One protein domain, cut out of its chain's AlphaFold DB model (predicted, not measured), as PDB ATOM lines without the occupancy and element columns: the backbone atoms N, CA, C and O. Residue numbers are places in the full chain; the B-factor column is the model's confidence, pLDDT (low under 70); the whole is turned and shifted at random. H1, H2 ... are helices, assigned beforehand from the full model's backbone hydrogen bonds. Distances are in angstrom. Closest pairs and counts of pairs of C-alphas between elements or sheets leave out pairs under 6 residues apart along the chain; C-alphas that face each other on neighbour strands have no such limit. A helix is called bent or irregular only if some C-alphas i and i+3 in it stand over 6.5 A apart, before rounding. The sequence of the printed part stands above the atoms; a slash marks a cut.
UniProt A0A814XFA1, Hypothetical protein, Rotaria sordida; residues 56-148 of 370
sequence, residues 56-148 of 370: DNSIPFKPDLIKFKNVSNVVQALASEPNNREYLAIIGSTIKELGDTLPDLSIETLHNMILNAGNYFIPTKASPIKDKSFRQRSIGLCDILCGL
ATOM      1  N   ASP A  56      -4.176  49.495  17.187       54.88
ATOM      2  CA  ASP A  56      -3.933  50.522  18.200       54.88
ATOM      3  C   ASP A  56      -5.151  51.468  18.194       54.88
ATOM      4  O   ASP A  56      -5.796  51.637  17.159       54.88
ATOM      5  N   ASN A  57      -5.506  52.080  19.326       52.53
ATOM      6  CA  ASN A  57      -6.752  52.853  19.520       52.53
ATOM      7  C   ASN A  57      -6.962  54.072  18.575       52.53
ATOM      8  O   ASN A  57      -7.849  54.892  18.810       52.53
ATOM      9  N   SER A  58      -6.168  54.224  17.516       60.25
ATOM     10  CA  SER A  58      -6.290  55.234  16.473       60.25
ATOM     11  C   SER A  58      -6.214  54.601  15.081       60.25
ATOM     12  O   SER A  58      -5.198  54.006  14.727       60.25
ATOM     13  N   ILE A  59      -7.244  54.812  14.259       65.00
ATOM     14  CA  ILE A  59      -7.165  54.574  12.813       65.00
ATOM     15  C   ILE A  59      -6.331  55.721  12.218       65.00
ATOM     16  O   ILE A  59      -6.743  56.879  12.340       65.00
ATOM     17  N   PRO A  60      -5.158  55.458  11.611       65.19
ATOM     18  CA  PRO A  60      -4.336  56.511  11.033       65.19
ATOM     19  C   PRO A  60      -5.085  57.183   9.877       65.19
ATOM     20  O   PRO A  60      -5.349  56.573   8.844       65.19
ATOM     21  N   PHE A  61      -5.429  58.456  10.056       70.06
ATOM     22  CA  PHE A  61      -6.130  59.254   9.056       70.06
ATOM     23  C   PHE A  61      -5.136  60.085   8.241       70.06
ATOM     24  O   PHE A  61      -4.382  60.886   8.795       70.06
ATOM     25  N   LYS A  62      -5.146  59.901   6.917       72.81
ATOM     26  CA  LYS A  62      -4.304  60.640   5.968       72.81
ATOM     27  C   LYS A  62      -5.181  61.463   5.015       72.81
ATOM     28  O   LYS A  62      -5.615  60.932   3.992       72.81
ATOM     29  N   PRO A  63      -5.459  62.741   5.327       71.62
ATOM     30  CA  PRO A  63      -6.419  63.546   4.571       71.62
ATOM     31  C   PRO A  63      -6.044  63.726   3.094       71.62
ATOM     32  O   PRO A  63      -6.922  63.720   2.235       71.62
ATOM     33  N   ASP A  64      -4.750  63.784   2.776       75.75
ATOM     34  CA  ASP A  64      -4.264  63.958   1.399       75.75
ATOM     35  C   ASP A  64      -4.557  62.755   0.483       75.75
ATOM     36  O   ASP A  64      -4.506  62.868  -0.746       75.75
ATOM     37  N   LEU A  65      -4.901  61.605   1.073       71.81
ATOM     38  CA  LEU A  65      -5.223  60.371   0.361       71.81
ATOM     39  C   LEU A  65      -6.723  60.155   0.160       71.81
ATOM     40  O   LEU A  65      -7.086  59.261  -0.595       71.81
ATOM     41  N   ILE A  66      -7.591  60.991   0.742       72.94
ATOM     42  CA  ILE A  66      -9.056  60.890   0.577       72.94
ATOM     43  C   ILE A  66      -9.461  60.947  -0.902       72.94
ATOM     44  O   ILE A  66     -10.438  60.323  -1.313       72.94
ATOM     45  N   LYS A  67      -8.683  61.663  -1.728       75.50
ATOM     46  CA  LYS A  67      -8.892  61.726  -3.183       75.50
ATOM     47  C   LYS A  67      -8.852  60.343  -3.844       75.50
ATOM     48  O   LYS A  67      -9.536  60.118  -4.840       75.50
ATOM     49  N   PHE A  68      -8.103  59.405  -3.271       76.25
ATOM     50  CA  PHE A  68      -8.087  58.014  -3.690       76.25
ATOM     51  C   PHE A  68      -9.114  57.231  -2.876       76.25
ATOM     52  O   PHE A  68      -8.782  56.518  -1.936       76.25
ATOM     53  N   LYS A  69     -10.386  57.392  -3.259       73.38
ATOM     54  CA  LYS A  69     -11.550  56.765  -2.609       73.38
ATOM     55  C   LYS A  69     -11.390  55.259  -2.323       73.38
ATOM     56  O   LYS A  69     -11.989  54.766  -1.381       73.38
ATOM     57  N   ASN A  70     -10.630  54.531  -3.146       78.56
ATOM     58  CA  ASN A  70     -10.342  53.102  -2.992       78.56
ATOM     59  C   ASN A  70      -8.970  52.744  -3.600       78.56
ATOM     60  O   ASN A  70      -8.345  53.566  -4.280       78.56
ATOM     61  N   VAL A  71      -8.517  51.503  -3.374       78.62
ATOM     62  CA  VAL A  71      -7.213  51.006  -3.850       78.62
ATOM     63  C   VAL A  71      -7.073  51.078  -5.372       78.62
ATOM     64  O   VAL A  71      -6.010  51.459  -5.857       78.62
ATOM     65  N   SER A  72      -8.144  50.825  -6.128       79.56
ATOM     66  CA  SER A  72      -8.130  50.895  -7.594       79.56
ATOM     67  C   SER A  72      -7.738  52.288  -8.088       79.56
ATOM     68  O   SER A  72      -6.950  52.413  -9.023       79.56
ATOM     69  N   ASN A  73      -8.210  53.345  -7.422       84.06
ATOM     70  CA  ASN A  73      -7.827  54.717  -7.761       84.06
ATOM     71  C   ASN A  73      -6.350  54.997  -7.442       84.06
ATOM     72  O   ASN A  73      -5.692  55.707  -8.202       84.06
ATOM     73  N   VAL A  74      -5.813  54.437  -6.350       86.44
ATOM     74  CA  VAL A  74      -4.376  54.545  -6.027       86.44
ATOM     75  C   VAL A  74      -3.543  53.829  -7.089       86.44
ATOM     76  O   VAL A  74      -2.549  54.378  -7.557       86.44
ATOM     77  N   VAL A  75      -3.959  52.632  -7.512       84.50
ATOM     78  CA  VAL A  75      -3.286  51.843  -8.557       84.50
ATOM     79  C   VAL A  75      -3.295  52.583  -9.899       84.50
ATOM     80  O   VAL A  75      -2.256  52.695 -10.548       84.50
ATOM     81  N   GLN A  76      -4.424  53.181 -10.285       84.56
ATOM     82  CA  GLN A  76      -4.511  54.014 -11.491       84.56
ATOM     83  C   GLN A  76      -3.624  55.265 -11.406       84.56
ATOM     84  O   GLN A  76      -2.952  55.623 -12.375       84.56
ATOM     85  N   ALA A  77      -3.579  55.925 -10.248       87.12
ATOM     86  CA  ALA A  77      -2.708  57.078 -10.038       87.12
ATOM     87  C   ALA A  77      -1.225  56.689 -10.085       87.12
ATOM     88  O   ALA A  77      -0.421  57.398 -10.690       87.12
ATOM     89  N   LEU A  78      -0.869  55.532  -9.519       85.00
ATOM     90  CA  LEU A  78       0.480  54.980  -9.594       85.00
ATOM     91  C   LEU A  78       0.899  54.707 -11.046       85.00
ATOM     92  O   LEU A  78       2.053  54.948 -11.384       85.00
ATOM     93  N   ALA A  79      -0.013  54.288 -11.928       82.69
ATOM     94  CA  ALA A  79       0.306  54.123 -13.348       82.69
ATOM     95  C   ALA A  79       0.765  55.440 -14.012       82.69
ATOM     96  O   ALA A  79       1.617  55.415 -14.899       82.69
ATOM     97  N   SER A  80       0.249  56.589 -13.554       85.50
ATOM     98  CA  SER A  80       0.653  57.920 -14.041       85.50
ATOM     99  C   SER A  80       1.887  58.477 -13.318       85.50
ATOM    100  O   SER A  80       2.691  59.190 -13.916       85.50
ATOM    101  N   GLU A  81       2.065  58.138 -12.040       85.69
ATOM    102  CA  GLU A  81       3.195  58.556 -11.203       85.69
ATOM    103  C   GLU A  81       3.949  57.341 -10.623       85.69
ATOM    104  O   GLU A  81       3.951  57.114  -9.410       85.69
ATOM    105  N   PRO A  82       4.652  56.551 -11.449       77.81
ATOM    106  CA  PRO A  82       5.141  55.227 -11.050       77.81
ATOM    107  C   PRO A  82       6.248  55.237  -9.986       77.81
ATOM    108  O   PRO A  82       6.553  54.199  -9.402       77.81
ATOM    109  N   ASN A  83       6.857  56.398  -9.732       78.44
ATOM    110  CA  ASN A  83       7.873  56.599  -8.695       78.44
ATOM    111  C   ASN A  83       7.295  57.180  -7.390       78.44
ATOM    112  O   ASN A  83       8.062  57.496  -6.479       78.44
ATOM    113  N   ASN A  84       5.976  57.376  -7.286       84.50
ATOM    114  CA  ASN A  84       5.377  57.977  -6.101       84.50
ATOM    115  C   ASN A  84       5.461  57.012  -4.907       84.50
ATOM    116  O   ASN A  84       4.755  56.005  -4.823       84.50
ATOM    117  N   ARG A  85       6.349  57.338  -3.963       80.75
ATOM    118  CA  ARG A  85       6.640  56.511  -2.787       80.75
ATOM    119  C   ARG A  85       5.411  56.272  -1.913       80.75
ATOM    120  O   ARG A  85       5.292  55.206  -1.318       80.75
ATOM    121  N   GLU A  86       4.531  57.261  -1.798       81.38
ATOM    122  CA  GLU A  86       3.343  57.132  -0.962       81.38
ATOM    123  C   GLU A  86       2.352  56.139  -1.575       81.38
ATOM    124  O   GLU A  86       1.860  55.268  -0.864       81.38
ATOM    125  N   TYR A  87       2.147  56.188  -2.896       85.69
ATOM    126  CA  TYR A  87       1.264  55.250  -3.597       85.69
ATOM    127  C   TYR A  87       1.792  53.815  -3.511       85.69
ATOM    128  O   TYR A  87       1.035  52.903  -3.189       85.69
ATOM    129  N   LEU A  88       3.101  53.619  -3.710       80.75
ATOM    130  CA  LEU A  88       3.746  52.311  -3.563       80.75
ATOM    131  C   LEU A  88       3.592  51.743  -2.149       80.75
ATOM    132  O   LEU A  88       3.284  50.566  -1.997       80.75
ATOM    133  N   ALA A  89       3.768  52.574  -1.116       77.62
ATOM    134  CA  ALA A  89       3.618  52.141   0.270       77.62
ATOM    135  C   ALA A  89       2.170  51.737   0.598       77.62
ATOM    136  O   ALA A  89       1.962  50.718   1.251       77.62
ATOM    137  N   ILE A  90       1.181  52.511   0.129       79.44
ATOM    138  CA  ILE A  90      -0.247  52.198   0.302       79.44
ATOM    139  C   ILE A  90      -0.590  50.883  -0.386       79.44
ATOM    140  O   ILE A  90      -1.249  50.032   0.208       79.44
ATOM    141  N   ILE A  91      -0.158  50.712  -1.635       81.12
ATOM    142  CA  ILE A  91      -0.442  49.506  -2.408       81.12
ATOM    143  C   ILE A  91       0.236  48.302  -1.755       81.12
ATOM    144  O   ILE A  91      -0.454  47.335  -1.464       81.12
ATOM    145  N   GLY A  92       1.527  48.379  -1.420       75.19
ATOM    146  CA  GLY A  92       2.240  47.292  -0.744       75.19
ATOM    147  C   GLY A  92       1.565  46.858   0.561       75.19
ATOM    148  O   GLY A  92       1.322  45.669   0.765       75.19
ATOM    149  N   SER A  93       1.167  47.806   1.422       73.12
ATOM    150  CA  SER A  93       0.447  47.460   2.655       73.12
ATOM    151  C   SER A  93      -0.946  46.895   2.379       73.12
ATOM    152  O   SER A  93      -1.371  45.964   3.050       73.12
ATOM    153  N   THR A  94      -1.659  47.434   1.387       77.19
ATOM    154  CA  THR A  94      -3.006  46.967   1.034       77.19
ATOM    155  C   THR A  94      -2.968  45.550   0.475       77.19
ATOM    156  O   THR A  94      -3.762  44.719   0.892       77.19
ATOM    157  N   ILE A  95      -2.023  45.243  -0.414       76.19
ATOM    158  CA  ILE A  95      -1.843  43.894  -0.960       76.19
ATOM    159  C   ILE A  95      -1.488  42.916   0.161       76.19
ATOM    160  O   ILE A  95      -2.029  41.819   0.196       76.19
ATOM    161  N   LYS A  96      -0.638  43.305   1.116       71.81
ATOM    162  CA  LYS A  96      -0.313  42.447   2.262       71.81
ATOM    163  C   LYS A  96      -1.551  42.057   3.082       71.81
ATOM    164  O   LYS A  96      -1.633  40.925   3.552       71.81
ATOM    165  N   GLU A  97      -2.491  42.982   3.262       72.75
ATOM    166  CA  GLU A  97      -3.713  42.748   4.042       72.75
ATOM    167  C   GLU A  97      -4.823  42.059   3.232       72.75
ATOM    168  O   GLU A  97      -5.556  41.227   3.770       72.75
ATOM    169  N   LEU A  98      -4.961  42.407   1.948       72.75
ATOM    170  CA  LEU A  98      -6.043  41.936   1.080       72.75
ATOM    171  C   LEU A  98      -5.680  40.672   0.291       72.75
ATOM    172  O   LEU A  98      -6.570  39.868   0.012       72.75
ATOM    173  N   GLY A  99      -4.410  40.479  -0.069       72.12
ATOM    174  CA  GLY A  99      -3.936  39.376  -0.909       72.12
ATOM    175  C   GLY A  99      -4.807  39.183  -2.153       72.12
ATOM    176  O   GLY A  99      -5.102  40.133  -2.875       72.12
ATOM    177  N   ASP A 100      -5.312  37.965  -2.336       66.19
ATOM    178  CA  ASP A 100      -6.151  37.574  -3.479       66.19
ATOM    179  C   ASP A 100      -7.552  38.218  -3.495       66.19
ATOM    180  O   ASP A 100      -8.318  38.011  -4.429       66.19
ATOM    181  N   THR A 101      -7.927  38.996  -2.471       71.56
ATOM    182  CA  THR A 101      -9.217  39.716  -2.441       71.56
ATOM    183  C   THR A 101      -9.172  41.079  -3.136       71.56
ATOM    184  O   THR A 101     -10.172  41.805  -3.139       71.56
ATOM    185  N   LEU A 102      -8.020  41.441  -3.711       75.06
ATOM    186  CA  LEU A 102      -7.864  42.652  -4.511       75.06
ATOM    187  C   LEU A 102      -8.789  42.640  -5.741       75.06
ATOM    188  O   LEU A 102      -8.985  41.592  -6.350       75.06
ATOM    189  N   PRO A 103      -9.317  43.801  -6.164       74.88
ATOM    190  CA  PRO A 103     -10.125  43.885  -7.378       74.88
ATOM    191  C   PRO A 103      -9.341  43.505  -8.646       74.88
ATOM    192  O   PRO A 103      -8.220  43.983  -8.833       74.88
ATOM    193  N   ASP A 104      -9.966  42.774  -9.575       73.50
ATOM    194  CA  ASP A 104      -9.343  42.301 -10.831       73.50
ATOM    195  C   ASP A 104      -8.665  43.416 -11.640       73.50
ATOM    196  O   ASP A 104      -7.533  43.267 -12.096       73.50
ATOM    197  N   LEU A 105      -9.316  44.580 -11.768       68.50
ATOM    198  CA  LEU A 105      -8.753  45.733 -12.482       68.50
ATOM    199  C   LEU A 105      -7.442  46.225 -11.844       68.50
ATOM    200  O   LEU A 105      -6.541  46.702 -12.540       68.50
ATOM    201  N   SER A 106      -7.333  46.115 -10.515       79.19
ATOM    202  CA  SER A 106      -6.102  46.450  -9.798       79.19
ATOM    203  C   SER A 106      -5.009  45.440 -10.128       79.19
ATOM    204  O   SER A 106      -3.902  45.854 -10.454       79.19
ATOM    205  N   ILE A 107      -5.329  44.142 -10.117       78.25
ATOM    206  CA  ILE A 107      -4.391  43.065 -10.462       78.25
ATOM    207  C   ILE A 107      -3.865  43.249 -11.891       78.25
ATOM    208  O   ILE A 107      -2.655  43.290 -12.097       78.25
ATOM    209  N   GLU A 108      -4.750  43.459 -12.869       81.38
ATOM    210  CA  GLU A 108      -4.365  43.671 -14.270       81.38
ATOM    211  C   GLU A 108      -3.449  44.893 -14.434       81.38
ATOM    212  O   GLU A 108      -2.411  44.830 -15.099       81.38
ATOM    213  N   THR A 109      -3.793  46.013 -13.794       82.69
ATOM    214  CA  THR A 109      -2.974  47.231 -13.860       82.69
ATOM    215  C   THR A 109      -1.602  47.006 -13.225       82.69
ATOM    216  O   THR A 109      -0.589  47.408 -13.799       82.69
ATOM    217  N   LEU A 110      -1.540  46.324 -12.077       83.62
ATOM    218  CA  LEU A 110      -0.289  45.992 -11.396       83.62
ATOM    219  C   LEU A 110       0.577  45.032 -12.225       83.62
ATOM    220  O   LEU A 110       1.776  45.273 -12.357       83.62
ATOM    221  N   HIS A 111      -0.015  44.014 -12.858       82.06
ATOM    222  CA  HIS A 111       0.686  43.141 -13.806       82.06
ATOM    223  C   HIS A 111       1.291  43.944 -14.956       82.06
ATOM    224  O   HIS A 111       2.483  43.827 -15.237       82.06
ATOM    225  N   ASN A 112       0.507  44.827 -15.578       81.69
ATOM    226  CA  ASN A 112       1.001  45.689 -16.648       81.69
ATOM    227  C   ASN A 112       2.134  46.603 -16.167       81.69
ATOM    228  O   ASN A 112       3.099  46.825 -16.893       81.69
ATOM    229  N   MET A 113       2.066  47.118 -14.940       79.19
ATOM    230  CA  MET A 113       3.144  47.913 -14.353       79.19
ATOM    231  C   MET A 113       4.430  47.113 -14.135       79.19
ATOM    232  O   MET A 113       5.511  47.642 -14.397       79.19
ATOM    233  N   ILE A 114       4.320  45.867 -13.668       80.25
ATOM    234  CA  ILE A 114       5.450  44.946 -13.500       80.25
ATOM    235  C   ILE A 114       6.095  44.664 -14.860       80.25
ATOM    236  O   ILE A 114       7.305  44.827 -15.007       80.25
ATOM    237  N   LEU A 115       5.290  44.323 -15.871       79.44
ATOM    238  CA  LEU A 115       5.763  44.059 -17.232       79.44
ATOM    239  C   LEU A 115       6.428  45.299 -17.857       79.44
ATOM    240  O   LEU A 115       7.497  45.204 -18.456       79.44
ATOM    241  N   ASN A 116       5.837  46.482 -17.665       78.19
ATOM    242  CA  ASN A 116       6.337  47.746 -18.215       78.19
ATOM    243  C   ASN A 116       7.497  48.361 -17.424       78.19
ATOM    244  O   ASN A 116       8.117  49.315 -17.900       78.19
ATOM    245  N   ALA A 117       7.805  47.868 -16.220       72.12
ATOM    246  CA  ALA A 117       8.962  48.346 -15.471       72.12
ATOM    247  C   ALA A 117      10.256  48.145 -16.284       72.12
ATOM    248  O   ALA A 117      11.164  48.978 -16.216       72.12
ATOM    249  N   GLY A 118      10.315  47.092 -17.106       68.38
ATOM    250  CA  GLY A 118      11.498  46.735 -17.881       68.38
ATOM    251  C   GLY A 118      12.736  46.536 -16.999       68.38
ATOM    252  O   GLY A 118      12.681  46.573 -15.768       68.38
ATOM    253  N   ASN A 119      13.901  46.393 -17.629       68.69
ATOM    254  CA  ASN A 119      15.153  46.082 -16.922       68.69
ATOM    255  C   ASN A 119      15.671  47.218 -16.020       68.69
ATOM    256  O   ASN A 119      16.662  47.046 -15.319       68.69
ATOM    257  N   TYR A 120      15.039  48.394 -16.033       71.62
ATOM    258  CA  TYR A 120      15.528  49.566 -15.305       71.62
ATOM    259  C   TYR A 120      15.219  49.523 -13.798       71.62
ATOM    260  O   TYR A 120      15.931  50.133 -13.002       71.62
ATOM    261  N   PHE A 121      14.170  48.800 -13.396       81.62
ATOM    262  CA  PHE A 121      13.751  48.684 -11.989       81.62
ATOM    263  C   PHE A 121      13.876  47.260 -11.437       81.62
ATOM    264  O   PHE A 121      13.464  47.013 -10.303       81.62
ATOM    265  N   ILE A 122      14.470  46.360 -12.223       87.12
ATOM    266  CA  ILE A 122      14.808  44.994 -11.833       87.12
ATOM    267  C   ILE A 122      16.269  45.011 -11.367       87.12
ATOM    268  O   ILE A 122      17.176  45.130 -12.194       87.12
ATOM    269  N   PRO A 123      16.530  44.968 -10.053       89.31
ATOM    270  CA  PRO A 123      17.889  44.964  -9.540       89.31
ATOM    271  C   PRO A 123      18.561  43.635  -9.885       89.31
ATOM    272  O   PRO A 123      18.067  42.574  -9.520       89.31
ATOM    273  N   THR A 124      19.718  43.700 -10.534       89.00
ATOM    274  CA  THR A 124      20.574  42.531 -10.772       89.00
ATOM    275  C   THR A 124      22.008  42.848 -10.376       89.00
ATOM    276  O   THR A 124      22.393  44.007 -10.202       89.00
ATOM    277  N   LYS A 125      22.850  41.820 -10.259       87.38
ATOM    278  CA  LYS A 125      24.285  42.017 -10.024       87.38
ATOM    279  C   LYS A 125      24.962  42.795 -11.151       87.38
ATOM    280  O   LYS A 125      25.857  43.592 -10.878       87.38
ATOM    281  N   ALA A 126      24.533  42.571 -12.393       88.06
ATOM    282  CA  ALA A 126      25.045  43.279 -13.563       88.06
ATOM    283  C   ALA A 126      24.539  44.729 -13.636       88.06
ATOM    284  O   ALA A 126      25.264  45.604 -14.104       88.06
ATOM    285  N   SER A 127      23.322  44.988 -13.146       88.62
ATOM    286  CA  SER A 127      22.674  46.300 -13.185       88.62
ATOM    287  C   SER A 127      22.092  46.672 -11.811       88.62
ATOM    288  O   SER A 127      20.882  46.580 -11.586       88.62
ATOM    289  N   PRO A 128      22.945  47.056 -10.843       92.12
ATOM    290  CA  PRO A 128      22.495  47.351  -9.490       92.12
ATOM    291  C   PRO A 128      21.821  48.723  -9.374       92.12
ATOM    292  O   PRO A 128      22.276  49.720  -9.943       92.12
ATOM    293  N   ILE A 129      20.781  48.815  -8.543       91.88
ATOM    294  CA  ILE A 129      20.019  50.047  -8.312       91.88
ATOM    295  C   ILE A 129      20.594  50.805  -7.110       91.88
ATOM    296  O   ILE A 129      20.420  50.418  -5.951       91.88
ATOM    297  N   LYS A 130      21.257  51.934  -7.389       93.12
ATOM    298  CA  LYS A 130      21.902  52.820  -6.394       93.12
ATOM    299  C   LYS A 130      21.178  54.139  -6.159       93.12
ATOM    300  O   LYS A 130      21.450  54.810  -5.164       93.12
ATOM    301  N   ASP A 131      20.269  54.529  -7.046       91.25
ATOM    302  CA  ASP A 131      19.464  55.727  -6.836       91.25
ATOM    303  C   ASP A 131      18.379  55.468  -5.782       91.25
ATOM    304  O   ASP A 131      17.747  54.410  -5.767       91.25
ATOM    305  N   LYS A 132      18.169  56.424  -4.873       87.19
ATOM    306  CA  LYS A 132      17.232  56.254  -3.754       87.19
ATOM    307  C   LYS A 132      15.781  56.164  -4.228       87.19
ATOM    308  O   LYS A 132      15.030  55.363  -3.674       87.19
ATOM    309  N   SER A 133      15.393  56.968  -5.217       82.94
ATOM    310  CA  SER A 133      14.034  56.968  -5.761       82.94
ATOM    311  C   SER A 133      13.758  55.657  -6.493       82.94
ATOM    312  O   SER A 133      12.731  55.021  -6.265       82.94
ATOM    313  N   PHE A 134      14.705  55.192  -7.309       87.00
ATOM    314  CA  PHE A 134      14.550  53.925  -8.027       87.00
ATOM    315  C   PHE A 134      14.587  52.709  -7.104       87.00
ATOM    316  O   PHE A 134      13.823  51.772  -7.327       87.00
ATOM    317  N   ARG A 135      15.380  52.731  -6.020       89.25
ATOM    318  CA  ARG A 135      15.313  51.680  -4.988       89.25
ATOM    319  C   ARG A 135      13.934  51.600  -4.351       89.25
ATOM    320  O   ARG A 135      13.406  50.508  -4.206       89.25
ATOM    321  N   GLN A 136      13.338  52.736  -3.991       83.56
ATOM    322  CA  GLN A 136      11.995  52.753  -3.399       83.56
ATOM    323  C   GLN A 136      10.943  52.201  -4.356       83.56
ATOM    324  O   GLN A 136      10.061  51.465  -3.924       83.56
ATOM    325  N   ARG A 137      11.070  52.499  -5.653       83.50
ATOM    326  CA  ARG A 137      10.211  51.895  -6.670       83.50
ATOM    327  C   ARG A 137      10.411  50.387  -6.790       83.50
ATOM    328  O   ARG A 137       9.429  49.659  -6.806       83.50
ATOM    329  N   SER A 138      11.658  49.926  -6.839       87.44
ATOM    330  CA  SER A 138      11.980  48.496  -6.885       87.44
ATOM    331  C   SER A 138      11.437  47.745  -5.663       87.44
ATOM    332  O   SER A 138      10.841  46.686  -5.823       87.44
ATOM    333  N   ILE A 139      11.550  48.331  -4.466       87.62
ATOM    334  CA  ILE A 139      10.962  47.787  -3.232       87.62
ATOM    335  C   ILE A 139       9.442  47.670  -3.360       87.62
ATOM    336  O   ILE A 139       8.906  46.583  -3.203       87.62
ATOM    337  N   GLY A 140       8.750  48.749  -3.738       83.94
ATOM    338  CA  GLY A 140       7.293  48.702  -3.878       83.94
ATOM    339  C   GLY A 140       6.814  47.691  -4.928       83.94
ATOM    340  O   GLY A 140       5.834  46.993  -4.697       83.94
ATOM    341  N   LEU A 141       7.520  47.563  -6.059       85.31
ATOM    342  CA  LEU A 141       7.228  46.538  -7.072       85.31
ATOM    343  C   LEU A 141       7.446  45.116  -6.541       85.31
ATOM    344  O   LEU A 141       6.664  44.224  -6.854       85.31
ATOM    345  N   CYS A 142       8.481  44.908  -5.730       88.12
ATOM    346  CA  CYS A 142       8.747  43.631  -5.078       88.12
ATOM    347  C   CYS A 142       7.645  43.260  -4.079       88.12
ATOM    348  O   CYS A 142       7.179  42.127  -4.088       88.12
ATOM    349  N   ASP A 143       7.200  44.210  -3.251       85.62
ATOM    350  CA  ASP A 143       6.108  43.996  -2.296       85.62
ATOM    351  C   ASP A 143       4.800  43.641  -3.018       85.62
ATOM    352  O   ASP A 143       4.076  42.745  -2.584       85.62
ATOM    353  N   ILE A 144       4.528  44.298  -4.154       84.19
ATOM    354  CA  ILE A 144       3.405  43.953  -5.035       84.19
ATOM    355  C   ILE A 144       3.545  42.507  -5.531       84.19
ATOM    356  O   ILE A 144       2.622  41.716  -5.361       84.19
ATOM    357  N   LEU A 145       4.700  42.146  -6.098       87.38
ATOM    358  CA  LEU A 145       4.977  40.795  -6.601       87.38
ATOM    359  C   LEU A 145       4.815  39.718  -5.521       87.38
ATOM    360  O   LEU A 145       4.236  38.672  -5.784       87.38
ATOM    361  N   CYS A 146       5.302  39.970  -4.305       85.31
ATOM    362  CA  CYS A 146       5.209  39.031  -3.186       85.31
ATOM    363  C   CYS A 146       3.772  38.753  -2.736       85.31
ATOM    364  O   CYS A 146       3.523  37.716  -2.122       85.31
ATOM    365  N   GLY A 147       2.853  39.689  -2.971       80.50
ATOM    366  CA  GLY A 147       1.470  39.567  -2.534       80.50
ATOM    367  C   GLY A 147       0.478  39.179  -3.632       80.50
ATOM    368  O   GLY A 147      -0.666  38.871  -3.306       80.50
ATOM    369  N   LEU A 148       0.894  39.174  -4.901       81.50
ATOM    370  CA  LEU A 148       0.086  38.670  -6.009       81.50
ATOM    371  C   LEU A 148       0.322  37.169  -6.207       81.50
ATOM    372  O   LEU A 148       1.451  36.722  -6.419       81.50
TER     373      LEU A 148
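This is residues 56 to 148 of the 370 residues of the protein "Hypothetical protein" of Rotaria sordida (UniProt A0A814XFA1). Two pairs of helices, H1 beside H3 and H2 beside H4, pack into an up-and-down bundle, each helix running against the one before; residues 56 to 64 stick out. The printed part has 93 residues with four named helices, H1 to H4 in order, and no named strand: all helix. It is compact, radius of gyration of the C-alphas 13.7 A, spanning 46 by 27 by 24 A.

Look first at H1, residues 71 to 80: it forms a hairpin with H2, residues 85 to 101, whose residues 87 to 94 alone touch it, closest C-alphas Leu 78 and Tyr 87, 6.1 A, at a steep tilt of 43 degrees. H3, residues 104 to 120, touches H1, closest C-alphas Ser 72 and Ser 106, 5.4 A. H4, residues 132 to 147, touches H2, closest C-alphas Leu 88 and Gly 140, 5.1 A, at a shallow tilt of 6 degrees, the same way. O i to N i+4 pairs are within hydrogen-bond range throughout H4, in 5 of 6 in H1, 11 of 13 in H2 and 10 of 13 in H3.

Find C-alpha 71 at (-7.213, 51.006, -3.850); H1 runs 14.6 A. H2, 23.1 A, and H3, 26.3 A, are irregular: C-alphas 97 and 100 are 9.4 A apart, 116 and 119 9.1 A. H4, 23.0 A, ends at C-alpha 147, (1.470, 39.567, -2.534).

The printed part has no cut; H3 to H4 is a long link. Residues 56 to 60, 100, 105 and 118 to 119 have pLDDT under 70.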